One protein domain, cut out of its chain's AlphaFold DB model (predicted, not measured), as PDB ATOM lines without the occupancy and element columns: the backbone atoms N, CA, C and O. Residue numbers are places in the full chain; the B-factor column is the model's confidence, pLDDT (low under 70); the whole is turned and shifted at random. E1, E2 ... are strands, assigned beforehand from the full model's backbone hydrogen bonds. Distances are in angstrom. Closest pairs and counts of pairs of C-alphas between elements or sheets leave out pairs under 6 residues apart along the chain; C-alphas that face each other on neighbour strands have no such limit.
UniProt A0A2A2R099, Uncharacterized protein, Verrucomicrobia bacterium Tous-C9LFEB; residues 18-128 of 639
ATOM      1  N   PRO A  18      15.308  -9.365  -3.397       47.56
ATOM      2  CA  PRO A  18      15.319  -7.954  -3.743       47.56
ATOM      3  C   PRO A  18      13.873  -7.468  -3.701       47.56
ATOM      4  O   PRO A  18      13.018  -8.021  -4.393       47.56
ATOM      5  N   ALA A  19      13.595  -6.488  -2.837       54.03
ATOM      6  CA  ALA A  19      12.273  -5.897  -2.722       54.03
ATOM      7  C   ALA A  19      11.833  -5.458  -4.123       54.03
ATOM      8  O   ALA A  19      12.477  -4.612  -4.748       54.03
ATOM      9  N   ILE A  20      10.786  -6.096  -4.643       60.03
ATOM     10  CA  ILE A  20      10.203  -5.727  -5.928       60.03
ATOM     11  C   ILE A  20       9.689  -4.301  -5.760       60.03
ATOM     12  O   ILE A  20       8.857  -4.053  -4.891       60.03
ATOM     13  N   ALA A  21      10.205  -3.374  -6.567       75.00
ATOM     14  CA  ALA A  21       9.723  -2.001  -6.608       75.00
ATOM     15  C   ALA A  21       8.199  -2.001  -6.809       75.00
ATOM     16  O   ALA A  21       7.706  -2.519  -7.814       75.00
ATOM     17  N   ALA A  22       7.455  -1.456  -5.846       89.75
ATOM     18  CA  ALA A  22       6.002  -1.391  -5.908       89.75
ATOM     19  C   ALA A  22       5.540  -0.016  -6.404       89.75
ATOM     20  O   ALA A  22       6.185   0.999  -6.150       89.75
ATOM     21  N   THR A  23       4.384   0.037  -7.067       96.00
ATOM     22  CA  THR A  23       3.680   1.298  -7.344       96.00
ATOM     23  C   THR A  23       2.576   1.473  -6.312       96.00
ATOM     24  O   THR A  23       1.592   0.733  -6.327       96.00
ATOM     25  N   ILE A  24       2.715   2.453  -5.420       96.94
ATOM     26  CA  ILE A  24       1.761   2.708  -4.335       96.94
ATOM     27  C   ILE A  24       0.929   3.945  -4.675       96.94
ATOM     28  O   ILE A  24       1.465   4.996  -5.021       96.94
ATOM     29  N   SER A  25      -0.397   3.815  -4.601       96.94
ATOM     30  CA  SER A  25      -1.323   4.874  -5.021       96.94
ATOM     31  C   SER A  25      -1.714   5.794  -3.869       96.94
ATOM     32  O   SER A  25      -2.069   5.327  -2.785       96.94
ATOM     33  N   TRP A  26      -1.685   7.099  -4.115       97.19
ATOM     34  CA  TRP A  26      -2.163   8.141  -3.219       97.19
ATOM     35  C   TRP A  26      -3.693   8.130  -3.172       97.19
ATOM     36  O   TRP A  26      -4.355   8.261  -4.199       97.19
ATOM     37  N   SER A  27      -4.255   7.977  -1.976       94.75
ATOM     38  CA  SER A  27      -5.686   8.136  -1.702       94.75
ATOM     39  C   SER A  27      -6.027   9.538  -1.192       94.75
ATOM     40  O   SER A  27      -7.164   9.981  -1.335       94.75
ATOM     41  N   GLY A  28      -5.067  10.217  -0.549       92.69
ATOM     42  CA  GLY A  28      -5.263  11.531   0.072       92.69
ATOM     43  C   GLY A  28      -6.283  11.558   1.219       92.69
ATOM     44  O   GLY A  28      -6.745  12.632   1.598       92.69
ATOM     45  N   ALA A  29      -6.659  10.394   1.760       93.38
ATOM     46  CA  ALA A  29      -7.835  10.243   2.617       93.38
ATOM     47  C   ALA A  29      -7.698  10.820   4.041       93.38
ATOM     48  O   ALA A  29      -8.710  11.014   4.709       93.38
ATOM     49  N   SER A  30      -6.480  11.068   4.533       93.75
ATOM     50  CA  SER A  30      -6.238  11.522   5.912       93.75
ATOM     51  C   SER A  30      -5.861  13.005   6.007       93.75
ATOM     52  O   SER A  30      -6.464  13.748   6.775       93.75
ATOM     53  N   ASN A  31      -4.827  13.440   5.286       94.44
ATOM     54  CA  ASN A  31      -4.327  14.823   5.252       94.44
ATOM     55  C   ASN A  31      -3.386  15.008   4.043       94.44
ATOM     56  O   ASN A  31      -3.274  14.116   3.214       94.44
ATOM     57  N   SER A  32      -2.683  16.137   3.929       96.38
ATOM     58  CA  SER A  32      -1.754  16.385   2.811       96.38
ATOM     59  C   SER A  32      -0.332  15.855   3.018       96.38
ATOM     60  O   SER A  32       0.470  15.921   2.096       96.38
ATOM     61  N   ASN A  33       0.036  15.343   4.194       96.44
ATOM     62  CA  ASN A  33       1.412  14.920   4.462       96.44
ATOM     63  C   ASN A  33       1.740  13.600   3.754       96.44
ATOM     64  O   ASN A  33       1.079  12.582   3.974       96.44
ATOM     65  N   PHE A  34       2.823  13.594   2.977       96.81
ATOM     66  CA  PHE A  34       3.300  12.428   2.234       96.81
ATOM     67  C   PHE A  34       3.545  11.220   3.150       96.81
ATOM     68  O   PHE A  34       3.299  10.080   2.772       96.81
ATOM     69  N   THR A  35       4.016  11.444   4.379       94.81
ATOM     70  CA  THR A  35       4.403  10.359   5.299       94.81
ATOM     71  C   THR A  35       3.247   9.684   6.020       94.81
ATOM     72  O   THR A  35       3.471   8.692   6.711       94.81
ATOM     73  N   ALA A  36       2.038  10.239   5.955       95.12
ATOM     74  CA  ALA A  36       0.902   9.659   6.653       95.12
ATOM     75  C   ALA A  36       0.419   8.417   5.892       95.12
ATOM     76  O   ALA A  36      -0.121   8.525   4.795       95.12
ATOM     77  N   GLY A  37       0.595   7.235   6.491       93.94
ATOM     78  CA  GLY A  37       0.226   5.953   5.878       93.94
ATOM     79  C   GLY A  37      -1.236   5.880   5.420       93.94
ATOM     80  O   GLY A  37      -1.524   5.304   4.379       93.94
ATOM     81  N   GLY A  38      -2.148   6.561   6.124       94.62
ATOM     82  CA  GLY A  38      -3.565   6.655   5.748       94.62
ATOM     83  C   GLY A  38      -3.857   7.422   4.448       94.62
ATOM     84  O   GLY A  38      -4.999   7.414   3.997       94.62
ATOM     85  N   ASN A  39      -2.860   8.066   3.834       96.19
ATOM     86  CA  ASN A  39      -2.978   8.683   2.510       96.19
ATOM     87  C   ASN A  39      -2.559   7.755   1.363       96.19
ATOM     88  O   ASN A  39      -2.576   8.186   0.212       96.19
ATOM     89  N   TRP A  40      -2.180   6.511   1.652       96.69
ATOM     90  CA  TRP A  40      -1.713   5.553   0.656       96.69
ATOM     91  C   TRP A  40      -2.571   4.297   0.665       96.69
ATOM     92  O   TRP A  40      -2.899   3.749   1.721       96.69
ATOM     93  N   ILE A  41      -2.923   3.814  -0.522       94.94
ATOM     94  CA  ILE A  41      -3.564   2.512  -0.681       94.94
ATOM     95  C   ILE A  41      -2.594   1.440  -0.164       94.94
ATOM     96  O   ILE A  41      -1.457   1.360  -0.617       94.94
ATOM     97  N   GLY A  42      -3.037   0.644   0.813       91.81
ATOM     98  CA  GLY A  42      -2.183  -0.299   1.550       91.81
ATOM     99  C   GLY A  42      -1.686   0.219   2.907       91.81
ATOM    100  O   GLY A  42      -1.128  -0.555   3.678       91.81
ATOM    101  N   GLY A  43      -1.938   1.488   3.248       94.25
ATOM    102  CA  GLY A  43      -1.696   2.040   4.585       94.25
ATOM    103  C   GLY A  43      -0.241   2.414   4.889       94.25
ATOM    104  O   GLY A  43       0.056   2.829   6.011       94.25
ATOM    105  N   THR A  44       0.666   2.293   3.919       93.94
ATOM    106  CA  THR A  44       2.097   2.593   4.061       93.94
ATOM    107  C   THR A  44       2.560   3.538   2.963       93.94
ATOM    108  O   THR A  44       2.270   3.313   1.791       93.94
ATOM    109  N   ALA A  45       3.307   4.577   3.339       94.38
ATOM    110  CA  ALA A  45       3.919   5.472   2.364       94.38
ATOM    111  C   ALA A  45       5.007   4.749   1.539       94.38
ATOM    112  O   ALA A  45       5.674   3.869   2.091       94.38
ATOM    113  N   PRO A  46       5.215   5.134   0.264       96.12
ATOM    114  CA  PRO A  46       6.265   4.591  -0.593       96.12
ATOM    115  C   PRO A  46       7.651   4.655   0.053       96.12
ATOM    116  O   PRO A  46       8.028   5.672   0.648       96.12
ATOM    117  N   SER A  47       8.414   3.570  -0.090       93.88
ATOM    118  CA  SER A  47       9.837   3.523   0.238       93.88
ATOM    119  C   SER A  47      10.695   4.085  -0.907       93.88
ATOM    120  O   SER A  47      10.189   4.465  -1.961       93.88
ATOM    121  N   SER A  48      12.020   4.128  -0.728       93.31
ATOM    122  CA  SER A  48      12.940   4.712  -1.716       93.31
ATOM    123  C   SER A  48      13.024   3.972  -3.049       93.31
ATOM    124  O   SER A  48      13.508   4.541  -4.025       93.31
ATOM    125  N   THR A  49      12.603   2.709  -3.089       93.75
ATOM    126  CA  THR A  49      12.559   1.891  -4.310       93.75
ATOM    127  C   THR A  49      11.192   1.923  -4.987       93.75
ATOM    128  O   THR A  49      11.064   1.464  -6.120       93.75
ATOM    129  N   ASP A  50      10.179   2.473  -4.322       96.25
ATOM    130  CA  ASP A  50       8.797   2.442  -4.786       96.25
ATOM    131  C   ASP A  50       8.452   3.668  -5.629       96.25
ATOM    132  O   ASP A  50       9.022   4.753  -5.475       96.25
ATOM    133  N   ALA A  51       7.479   3.477  -6.514       96.81
ATOM    134  CA  ALA A  51       6.851   4.535  -7.276       96.81
ATOM    135  C   ALA A  51       5.621   5.066  -6.527       96.81
ATOM    136  O   ALA A  51       4.815   4.293  -6.002       96.81
ATOM    137  N   ALA A  52       5.439   6.383  -6.522       97.81
ATOM    138  CA  ALA A  52       4.213   7.022  -6.055       97.81
ATOM    139  C   ALA A  52       3.277   7.283  -7.239       97.81
ATOM    140  O   ALA A  52       3.674   7.944  -8.195       97.81
ATOM    141  N   SER A  53       2.036   6.798  -7.172       97.44
ATOM    142  CA  SER A  53       1.011   7.033  -8.195       97.44
ATOM    143  C   SER A  53      -0.094   7.949  -7.674       97.44
ATOM    144  O   SER A  53      -0.650   7.709  -6.607       97.44
ATOM    145  N   PHE A  54      -0.445   8.976  -8.437       97.56
ATOM    146  CA  PHE A  54      -1.424   9.999  -8.091       97.56
ATOM    147  C   PHE A  54      -2.562   9.977  -9.117       97.56
ATOM    148  O   PHE A  54      -2.350  10.274 -10.292       97.56
ATOM    149  N   GLY A  55      -3.761   9.572  -8.691       95.44
ATOM    150  CA  GLY A  55      -4.975   9.546  -9.522       95.44
ATOM    151  C   GLY A  55      -5.980  10.626  -9.122       95.44
ATOM    152  O   GLY A  55      -5.671  11.492  -8.306       95.44
ATOM    153  N   ASP A  56      -7.197  10.572  -9.656       93.62
ATOM    154  CA  ASP A  56      -8.261  11.503  -9.270       93.62
ATOM    155  C   ASP A  56      -8.771  11.187  -7.854       93.62
ATOM    156  O   ASP A  56      -9.416  10.164  -7.612       93.62
ATOM    157  N   VAL A  57      -8.455  12.062  -6.894       93.44
ATOM    158  CA  VAL A  57      -8.866  11.953  -5.484       93.44
ATOM    159  C   VAL A  57      -9.273  13.321  -4.933       93.44
ATOM    160  O   VAL A  57      -9.018  14.354  -5.547       93.44
ATOM    161  N   ALA A  58      -9.881  13.345  -3.743       87.62
ATOM    162  CA  ALA A  58     -10.345  14.588  -3.122       87.62
ATOM    163  C   ALA A  58      -9.205  15.528  -2.680       87.62
ATOM    164  O   ALA A  58      -9.355  16.744  -2.761       87.62
ATOM    165  N   ASN A  59      -8.075  14.990  -2.201       90.25
ATOM    166  CA  ASN A  59      -6.930  15.790  -1.756       90.25
ATOM    167  C   ASN A  59      -5.761  15.687  -2.740       90.25
ATOM    168  O   ASN A  59      -5.030  14.695  -2.751       90.25
ATOM    169  N   GLN A  60      -5.574  16.746  -3.521       93.94
ATOM    170  CA  GLN A  60      -4.580  16.827  -4.595       93.94
ATOM    171  C   GLN A  60      -3.388  17.725  -4.214       93.94
ATOM    172  O   GLN A  60      -2.530  18.033  -5.039       93.94
ATOM    173  N   THR A  61      -3.299  18.114  -2.938       96.75
ATOM    174  CA  THR A  61      -2.129  18.789  -2.371       96.75
ATOM    175  C   THR A  61      -1.306  17.788  -1.572       96.75
ATOM    176  O   THR A  61      -1.772  17.260  -0.557       96.75
ATOM    177  N   VAL A  62      -0.064  17.566  -1.995       97.81
ATOM    178  CA  VAL A  62       0.873  16.623  -1.379       97.81
ATOM    179  C   VAL A  62       2.058  17.393  -0.804       97.81
ATOM    180  O   VAL A  62       2.906  17.919  -1.519       97.81
ATOM    181  N   ASN A  63       2.128  17.452   0.519       97.69
ATOM    182  CA  ASN A  63       3.225  18.045   1.265       97.69
ATOM    183  C   ASN A  63       4.299  16.990   1.551       97.69
ATOM    184  O   ASN A  63       4.099  16.092   2.375       97.69
ATOM    185  N   ILE A  64       5.459  17.123   0.910       97.75
ATOM    186  CA  ILE A  64       6.693  16.396   1.209       97.75
ATOM    187  C   ILE A  64       7.218  16.898   2.563       97.75
ATOM    188  O   ILE A  64       8.130  17.716   2.667       97.75
ATOM    189  N   ASN A  65       6.614  16.425   3.651       95.50
ATOM    190  CA  ASN A  65       6.854  16.890   5.020       95.50
ATOM    191  C   ASN A  65       8.166  16.360   5.655       95.50
ATOM    192  O   ASN A  65       8.316  16.346   6.874       95.50
ATOM    193  N   GLY A  66       9.108  15.933   4.815       90.12
ATOM    194  CA  GLY A  66      10.507  15.594   5.091       90.12
ATOM    195  C   GLY A  66      11.149  15.107   3.789       90.12
ATOM    196  O   GLY A  66      10.419  14.593   2.952       90.12
ATOM    197  N   ALA A  67      12.462  15.261   3.584       88.62
ATOM    198  CA  ALA A  67      13.104  14.853   2.325       88.62
ATOM    199  C   ALA A  67      12.784  13.385   1.973       88.62
ATOM    200  O   ALA A  67      12.840  12.496   2.835       88.62
ATOM    201  N   ARG A  68      12.409  13.127   0.716       93.88
ATOM    202  CA  ARG A  68      11.999  11.796   0.238       93.88
ATOM    203  C   ARG A  68      12.805  11.386  -0.975       93.88
ATOM    204  O   ARG A  68      13.213  12.230  -1.758       93.88
ATOM    205  N   THR A  69      12.988  10.084  -1.125       95.88
ATOM    206  CA  THR A  69      13.480   9.472  -2.358       95.88
ATOM    207  C   THR A  69      12.398   8.532  -2.857       95.88
ATOM    208  O   THR A  69      11.808   7.835  -2.036       95.88
ATOM    209  N   LEU A  70      12.143   8.531  -4.160       96.69
ATOM    210  CA  LEU A  70      11.248   7.600  -4.845       96.69
ATOM    211  C   LEU A  70      11.946   7.041  -6.078       96.69
ATOM    212  O   LEU A  70      12.826   7.701  -6.643       96.69
ATOM    213  N   SER A  71      11.509   5.867  -6.536       95.69
ATOM    214  CA  SER A  71      11.883   5.427  -7.876       95.69
ATOM    215  C   SER A  71      11.212   6.307  -8.915       95.69
ATOM    216  O   SER A  71      11.903   6.954  -9.690       95.69
ATOM    217  N   SER A  72       9.896   6.469  -8.882       96.50
ATOM    218  CA  SER A  72       9.224   7.414  -9.773       96.50
ATOM    219  C   SER A  72       8.023   8.092  -9.135       96.50
ATOM    220  O   SER A  72       7.474   7.642  -8.129       96.50
ATOM    221  N   ALA A  73       7.620   9.207  -9.734       97.81
ATOM    222  CA  ALA A  73       6.334   9.834  -9.474       97.81
ATOM    223  C   ALA A  73       5.477   9.730 -10.741       97.81
ATOM    224  O   ALA A  73       5.918  10.113 -11.825       97.81
ATOM    225  N   ILE A  74       4.272   9.181 -10.614       98.12
ATOM    226  CA  ILE A  74       3.352   8.908 -11.718       98.12
ATOM    227  C   ILE A  74       2.052   9.650 -11.446       98.12
ATOM    228  O   ILE A  74       1.397   9.416 -10.439       98.12
ATOM    229  N   PHE A  75       1.647  10.510 -12.362       98.31
ATOM    230  CA  PHE A  75       0.432  11.298 -12.274       98.31
ATOM    231  C   PHE A  75      -0.518  10.856 -13.386       98.31
ATOM    232  O   PHE A  75      -0.155  10.797 -14.557       98.31
ATOM    233  N   ASN A  76      -1.735  10.477 -13.012       96.94
ATOM    234  CA  ASN A  76      -2.784  10.012 -13.922       96.94
ATOM    235  C   ASN A  76      -4.047  10.881 -13.823       96.94
ATOM    236  O   ASN A  76      -5.046  10.575 -14.463       96.94
ATOM    237  N   ALA A  77      -4.005  11.929 -13.000       93.25
ATOM    238  CA  ALA A  77      -5.156  12.746 -12.656       93.25
ATOM    239  C   ALA A  77      -5.505  13.777 -13.735       93.25
ATOM    240  O   ALA A  77      -4.633  14.367 -14.379       93.25
ATOM    241  N   SER A  78      -6.800  14.020 -13.901       93.62
ATOM    242  CA  SER A  78      -7.333  15.029 -14.820       93.62
ATOM    243  C   SER A  78      -7.344  16.431 -14.203       93.62
ATOM    244  O   SER A  78      -7.335  17.418 -14.937       93.62
ATOM    245  N   ASP A  79      -7.318  16.511 -12.872       90.69
ATOM    246  CA  ASP A  79      -7.293  17.752 -12.096       90.69
ATOM    247  C   ASP A  79      -5.861  18.196 -11.717       90.69
ATOM    248  O   ASP A  79      -4.861  17.554 -12.054       90.69
ATOM    249  N   THR A  80      -5.746  19.340 -11.032       95.44
ATOM    250  CA  THR A  80      -4.461  19.927 -10.631       95.44
ATOM    251  C   THR A  80      -3.899  19.324  -9.347       95.44
ATOM    252  O   THR A  80      -4.459  19.502  -8.268       95.44
ATOM    253  N   TYR A  81      -2.700  18.747  -9.434       97.88
ATOM    254  CA  TYR A  81      -1.901  18.378  -8.269       97.88
ATOM    255  C   TYR A  81      -0.916  19.481  -7.886       97.88
ATOM    256  O   TYR A  81      -0.253  20.050  -8.746       97.88
ATOM    257  N   THR A  82      -0.760  19.735  -6.587       98.19
ATOM    258  CA  THR A  82       0.315  20.585  -6.050       98.19
ATOM    259  C   THR A  82       1.213  19.770  -5.130       98.19
ATOM    260  O   THR A  82       0.771  19.298  -4.082       98.19
ATOM    261  N   ILE A  83       2.483  19.628  -5.502       98.31
ATOM    262  CA  ILE A  83       3.528  19.012  -4.685       98.31
ATOM    263  C   ILE A  83       4.344  20.131  -4.037       98.31
ATOM    264  O   ILE A  83       4.754  21.097  -4.687       98.31
ATOM    265  N   THR A  84       4.500  20.055  -2.721       98.25
ATOM    266  CA  THR A  84       5.080  21.131  -1.913       98.25
ATOM    267  C   THR A  84       5.935  20.591  -0.773       98.25
ATOM    268  O   THR A  84       5.995  19.385  -0.556       98.25
ATOM    269  N   GLY A  85       6.597  21.474  -0.030       97.69
ATOM    270  CA  GLY A  85       7.432  21.116   1.114       97.69
ATOM    271  C   GLY A  85       8.897  20.877   0.749       97.69
ATOM    272  O   GLY A  85       9.509  21.666   0.036       97.69
ATOM    273  N   ASN A  86       9.487  19.823   1.313       97.69
ATOM    274  CA  ASN A  86      10.915  19.521   1.200       97.69
ATOM    275  C   ASN A  86      11.283  18.914  -0.165       97.69
ATOM    276  O   ASN A  86      10.420  18.468  -0.917       97.69
ATOM    277  N   GLN A  87      12.588  18.828  -0.437       96.94
ATOM    278  CA  GLN A  87      13.131  18.200  -1.643       96.94
ATOM    279  C   GLN A  87      12.629  16.757  -1.840       96.94
ATOM    280  O   GLN A  87      12.646  15.937  -0.911       96.94
ATOM    281  N   LEU A  88      12.249  16.446  -3.081       97.50
ATOM    282  CA  LEU A  88      11.930  15.102  -3.550       97.50
ATOM    283  C   LEU A  88      13.024  14.619  -4.510       97.50
ATOM    284  O   LEU A  88      13.246  15.196  -5.574       97.50
ATOM    285  N   ASN A  89      13.693  13.536  -4.130       97.12
ATOM    286  CA  ASN A  89      14.683  12.857  -4.949       97.12
ATOM    287  C   ASN A  89      14.005  11.784  -5.812       97.12
ATOM    288  O   ASN A  89      13.243  10.966  -5.295       97.12
ATOM    289  N   LEU A  90      14.325  11.737  -7.101       97.38
ATOM    290  CA  LEU A  90      13.845  10.714  -8.030       97.38
ATOM    291  C   LEU A  90      15.027   9.880  -8.532       97.38
ATOM    292  O   LEU A  90      16.043  10.449  -8.941       97.38
ATOM    293  N   THR A  91      14.878   8.554  -8.582       95.50
ATOM    294  CA  THR A  91      15.893   7.637  -9.147       95.50
ATOM    295  C   THR A  91      15.493   7.014 -10.493       95.50
ATOM    296  O   THR A  91      16.337   6.450 -11.172       95.50
ATOM    297  N   GLY A  92      14.237   7.152 -10.914       92.38
ATOM    298  CA  GLY A  92      13.646   6.511 -12.096       92.38
ATOM    299  C   GLY A  92      12.623   7.375 -12.849       92.38
ATOM    300  O   GLY A  92      11.908   6.858 -13.703       92.38
ATOM    301  N   GLY A  93      12.571   8.684 -12.580       95.56
ATOM    302  CA  GLY A  93      11.861   9.654 -13.418       95.56
ATOM    303  C   GLY A  93      10.473  10.089 -12.945       95.56
ATOM    304  O   GLY A  93       9.991   9.752 -11.863       95.56
ATOM    305  N   LEU A  94       9.839  10.883 -13.804       98.12
ATOM    306  CA  LEU A  94       8.508  11.463 -13.637       98.12
ATOM    307  C   LEU A  94       7.635  11.022 -14.814       98.12
ATOM    308  O   LEU A  94       8.085  11.029 -15.956       98.12
ATOM    309  N   THR A  95       6.385  10.652 -14.567       98.31
ATOM    310  CA  THR A  95       5.404  10.359 -15.621       98.31
ATOM    311  C   THR A  95       4.126  11.146 -15.362       98.31
ATOM    312  O   THR A  95       3.585  11.068 -14.266       98.31
ATOM    313  N   GLN A  96       3.628  11.876 -16.359       98.06
ATOM    314  CA  GLN A  96       2.327  12.551 -16.330       98.06
ATOM    315  C   GLN A  96       1.486  12.061 -17.510       98.06
ATOM    316  O   GLN A  96       1.756  12.386 -18.665       98.06
ATOM    317  N   ASN A  97       0.477  11.249 -17.214       97.88
ATOM    318  CA  ASN A  97      -0.484  10.695 -18.169       97.88
ATOM    319  C   ASN A  97      -1.795  11.482 -18.196       97.88
ATOM    320  O   ASN A  97      -2.502  11.460 -19.202       97.88
ATOM    321  N   GLY A  98      -2.131  12.142 -17.088       96.31
ATOM    322  CA  GLY A  98      -3.377  12.878 -16.944       96.31
ATOM    323  C   GLY A  98      -3.377  14.207 -17.702       96.31
ATOM    324  O   GLY A  98      -2.324  14.770 -17.999       96.31
ATOM    325  N   SER A  99      -4.565  14.718 -18.028       95.69
ATOM    326  CA  SER A  99      -4.725  16.013 -18.709       95.69
ATOM    327  C   SER A  99      -4.542  17.221 -17.788       95.69
ATOM    328  O   SER A  99      -4.492  18.348 -18.278       95.69
ATOM    329  N   GLY A 100      -4.468  16.998 -16.474       95.44
ATOM    330  CA  GLY A 100      -4.340  18.052 -15.477       95.44
ATOM    331  C   GLY A 100      -2.959  18.705 -15.431       95.44
ATOM    332  O   GLY A 100      -2.034  18.367 -16.181       95.44
ATOM    333  N   THR A 101      -2.819  19.643 -14.498       97.56
ATOM    334  CA  THR A 101      -1.552  20.329 -14.210       97.56
ATOM    335  C   THR A 101      -0.921  19.754 -12.948       97.56
ATOM    336  O   THR A 101      -1.578  19.672 -11.918       97.56
ATOM    337  N   VAL A 102       0.360  19.408 -12.982       98.44
ATOM    338  CA  VAL A 102       1.133  19.074 -11.778       98.44
ATOM    339  C   VAL A 102       2.075  20.226 -11.478       98.44
ATOM    340  O   VAL A 102       2.953  20.527 -12.280       98.44
ATOM    341  N   ILE A 103       1.897  20.870 -10.332       98.50
ATOM    342  CA  ILE A 103       2.709  21.999  -9.884       98.50
ATOM    343  C   ILE A 103       3.685  21.503  -8.822       98.50
ATOM    344  O   ILE A 103       3.267  21.068  -7.750       98.50
ATOM    345  N   PHE A 104       4.982  21.601  -9.092       98.50
ATOM    346  CA  PHE A 104       6.037  21.339  -8.119       98.50
ATOM    347  C   PHE A 104       6.559  22.659  -7.562       98.50
ATOM    348  O   PHE A 104       7.316  23.374  -8.216       98.50
ATOM    349  N   THR A 105       6.150  22.972  -6.334       98.31
ATOM    350  CA  THR A 105       6.676  24.115  -5.564       98.31
ATOM    351  C   THR A 105       7.876  23.732  -4.701       98.31
ATOM    352  O   THR A 105       8.634  24.601  -4.284       98.31
ATOM    353  N   ASN A 106       8.056  22.436  -4.425       97.81
ATOM    354  CA  ASN A 106       9.262  21.905  -3.799       97.81
ATOM    355  C   ASN A 106      10.371  21.669  -4.831       97.81
ATOM    356  O   ASN A 106      10.099  21.451  -6.011       97.81
ATOM    357  N   ASP A 107      11.608  21.583  -4.353       97.94
ATOM    358  CA  ASP A 107      12.746  21.207  -5.191       97.94
ATOM    359  C   ASP A 107      12.678  19.734  -5.612       97.94
ATOM    360  O   ASP A 107      12.291  18.855  -4.828       97.94
ATOM    361  N   ILE A 108      13.130  19.462  -6.835       97.94
ATOM    362  CA  ILE A 108      13.316  18.119  -7.380       97.94
ATOM    363  C   ILE A 108      14.805  17.865  -7.581       97.94
ATOM    364  O   ILE A 108      15.533  18.684  -8.138       97.94
ATOM    365  N   ARG A 109      15.266  16.687  -7.162       97.31
ATOM    366  CA  ARG A 109      16.622  16.229  -7.458       97.31
ATOM    367  C   ARG A 109      16.592  14.883  -8.156       97.31
ATOM    368  O   ARG A 109      16.071  13.921  -7.603       97.31
ATOM    369  N   TYR A 110      17.184  14.776  -9.338       96.69
ATOM    370  CA  TYR A 110      17.375  13.478  -9.985       96.69
ATOM    371  C   TYR A 110      18.790  12.945  -9.723       96.69
ATOM    372  O   TYR A 110      19.746  13.713  -9.600       96.69
ATOM    373  N   THR A 111      18.927  11.626  -9.550       93.94
ATOM    374  CA  THR A 111      20.194  10.989  -9.120       93.94
ATOM    375  C   THR A 111      20.755   9.953 -10.101       93.94
ATOM    376  O   THR A 111      21.817   9.394  -9.844       93.94
ATOM    377  N   SER A 112      20.077   9.720 -11.223       94.50
ATOM    378  CA  SER A 112      20.578   9.031 -12.426       94.50
ATOM    379  C   SER A 112      20.170   9.831 -13.668       94.50
ATOM    380  O   SER A 112      19.354  10.739 -13.536       94.50
ATOM    381  N   ASP A 113      20.652   9.486 -14.863       95.88
ATOM    382  CA  ASP A 113      19.984   9.949 -16.086       95.88
ATOM    383  C   ASP A 113      18.490   9.597 -16.013       95.88
ATOM    384  O   ASP A 113      18.123   8.511 -15.540       95.88
ATOM    385  N   GLN A 114      17.622  10.523 -16.422       96.38
ATOM    386  CA  GLN A 114      16.175  10.341 -16.310       96.38
ATOM    387  C   GLN A 114      15.428  10.678 -17.580       96.38
ATOM    388  O   GLN A 114      15.765  11.607 -18.306       96.38
ATOM    389  N   THR A 115      14.336   9.946 -17.786       97.62
ATOM    390  CA  THR A 115      13.269  10.345 -18.697       97.62
ATOM    391  C   THR A 115      12.070  10.814 -17.887       97.62
ATOM    392  O   THR A 115      11.590  10.112 -16.997       97.62
ATOM    393  N   TRP A 116      11.591  12.010 -18.201       98.50
ATOM    394  CA  TRP A 116      10.335  12.561 -17.728       98.50
ATOM    395  C   TRP A 116       9.308  12.472 -18.857       98.50
ATOM    396  O   TRP A 116       9.340  13.241 -19.822       98.50
ATOM    397  N   ALA A 117       8.412  11.496 -18.739       98.50
ATOM    398  CA  ALA A 117       7.373  11.205 -19.715       98.50
ATOM    399  C   ALA A 117       6.123  12.034 -19.418       98.50
ATOM    400  O   ALA A 117       5.238  11.617 -18.673       98.50
ATOM    401  N   ILE A 118       6.049  13.233 -19.990       98.56
ATOM    402  CA  ILE A 118       4.871  14.096 -19.875       98.56
ATOM    403  C   ILE A 118       4.002  13.824 -21.098       98.56
ATOM    404  O   ILE A 118       4.111  14.486 -22.129       98.56
ATOM    405  N   ASN A 119       3.201  12.769 -21.013       98.19
ATOM    406  CA  ASN A 119       2.394  12.259 -22.116       98.19
ATOM    407  C   ASN A 119       1.205  13.175 -22.431       98.19
ATOM    408  O   ASN A 119       0.839  13.301 -23.597       98.19
ATOM    409  N   SER A 120       0.650  13.835 -21.413       96.56
ATOM    410  CA  SER A 120      -0.480  14.766 -21.512       96.56
ATOM    411  C   SER A 120      -0.352  15.890 -20.477       96.56
ATOM    412  O   SER A 120       0.588  15.901 -19.680       96.56
ATOM    413  N   GLY A 121      -1.284  16.843 -20.504       97.06
ATOM    414  CA  GLY A 121      -1.397  17.894 -19.498       97.06
ATOM    415  C   GLY A 121      -0.166  18.795 -19.395       97.06
ATOM    416  O   GLY A 121       0.573  19.002 -20.364       97.06
ATOM    417  N   THR A 122       0.029  19.365 -18.206       98.50
ATOM    418  CA  THR A 122       1.149  20.264 -17.902       98.50
ATOM    419  C   THR A 122       1.869  19.823 -16.636       98.50
ATOM    420  O   THR A 122       1.240  19.438 -15.656       98.50
ATOM    421  N   VAL A 123       3.191  19.935 -16.627       98.69
ATOM    422  CA  VAL A 123       4.002  19.922 -15.410       98.69
ATOM    423  C   VAL A 123       4.660  21.286 -15.271       98.69
ATOM    424  O   VAL A 123       5.417  21.682 -16.149       98.69
ATOM    425  N   ASP A 124       4.370  22.003 -14.191       98.25
ATOM    426  CA  ASP A 124       4.972  23.296 -13.857       98.25
ATOM    427  C   ASP A 124       5.990  23.132 -12.725       98.25
ATOM    428  O   ASP A 124       5.638  22.818 -11.585       98.25
ATOM    429  N   MET A 125       7.267  23.309 -13.061       98.31
ATOM    430  CA  MET A 125       8.407  23.188 -12.155       98.31
ATOM    431  C   MET A 125       8.811  24.572 -11.651       98.31
ATOM    432  O   MET A 125       9.618  25.263 -12.281       98.31
ATOM    433  N   GLN A 126       8.240  24.955 -10.507       98.25
ATOM    434  CA  GLN A 126       8.524  26.221  -9.823       98.25
ATOM    435  C   GLN A 126       9.701  26.094  -8.849       98.25
ATOM    436  O   GLN A 126      10.473  27.039  -8.684       98.25
ATOM    437  N   GLY A 127       9.844  24.929  -8.209       97.50
ATOM    438  CA  GLY A 127      11.016  24.585  -7.405       97.50
ATOM    439  C   GLY A 127      12.263  24.335  -8.255       97.50
ATOM    440  O   GLY A 127      12.188  24.181  -9.476       97.50
ATOM    441  N   VAL A 128      13.429  24.282  -7.607       98.00
ATOM    442  CA  VAL A 128      14.707  24.047  -8.289       98.00
ATOM    443  C   VAL A 128      14.810  22.586  -8.718       98.00
ATOM    444  O   VAL A 128      14.661  21.676  -7.900       98.00
TER     445      VAL A 128
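What this domain is: This is residues 18 to 128 of the 639 residues of an uncharacterized protein of Verrucomicrobia bacterium Tous-C9LFEB (UniProt A0A2A2R099). The chain is wound in stacked turns, a three-sided solenoid in which strands of successive turns lie side by side and make three parallel sheets round a common core. One side holds E1, E2, E5, E8 and E11 in that order, the second E3, E6, E9 and E12, the third E4, E7 and E10; the long loop of residues 27 to 50 covers the end of the stack near E1 and E3. The printed part has 111 residues, no named helix and twelve named strands, E1 to E12 along the chain; the class is all strand, with 45 of the 111 residues in named elements. The whole is compact, with a radius of gyration of the C-alphas of 12.5 A and spans of 33 by 29 by 22 A.

How they stand to each other: E1, residues 23 to 26, is an edge strand and the parallel neighbour of E2, residues 51 to 54, at 33 degrees; N 24 and O 51 are 2.9 A apart, within hydrogen-bond range. E2 is parallel to E5, residues 73 to 75, with N 74 and O 52 at 2.8 A. E5 is parallel to E8, residues 94 to 96, at 4 degrees, with N 75 and O 95 at 2.8 A. E8 is parallel to the other edge strand, E11, residues 114 to 118, with N 96 and O 117 at 2.8 A. In the second sheet E3, residues 61 to 64, is parallel to E6, residues 81 to 85, with N 64 and O 84 at 2.7 A. E6 is parallel to E9, residues 101 to 104, with N 83 and O 103 at 2.8 A. E9 is parallel to E12, residues 122 to 125, with N 124 and O 102 at 2.8 A. In the third sheet E4, residues 68 to 70, is parallel to E7, residues 88 to 90, with N 89 and O 68 at 2.7 A. E7 is parallel to E10, residues 108 to 110, with N 90 and O 109 at 2.8 A. E4 runs on into E5 across a break of 2 residues, at 73 degrees. E1 and E12 are apart.

Where its parts are: E1 begins at C-alpha 23, (3.680, 1.298, -7.344), and is 9.9 A long, as is E2. E6 is 13.5 A long and starts at C-alpha 81, (-1.901, 18.378, -8.269). E11 is 12.4 A long. E12 ends at C-alpha 125, (8.407, 23.188, -12.155).

The domain as a whole: The two C-alphas farthest apart are those of Pro 18 and Gln 126, 35.4 A. The printed part has no cut. The link from E1 to E2 is long, 24 residues; that from E2 to E3 is short, and those from E3 on are tight. Mean pLDDT of the printed part is 94.7, and residues 18 to 20 are under 70.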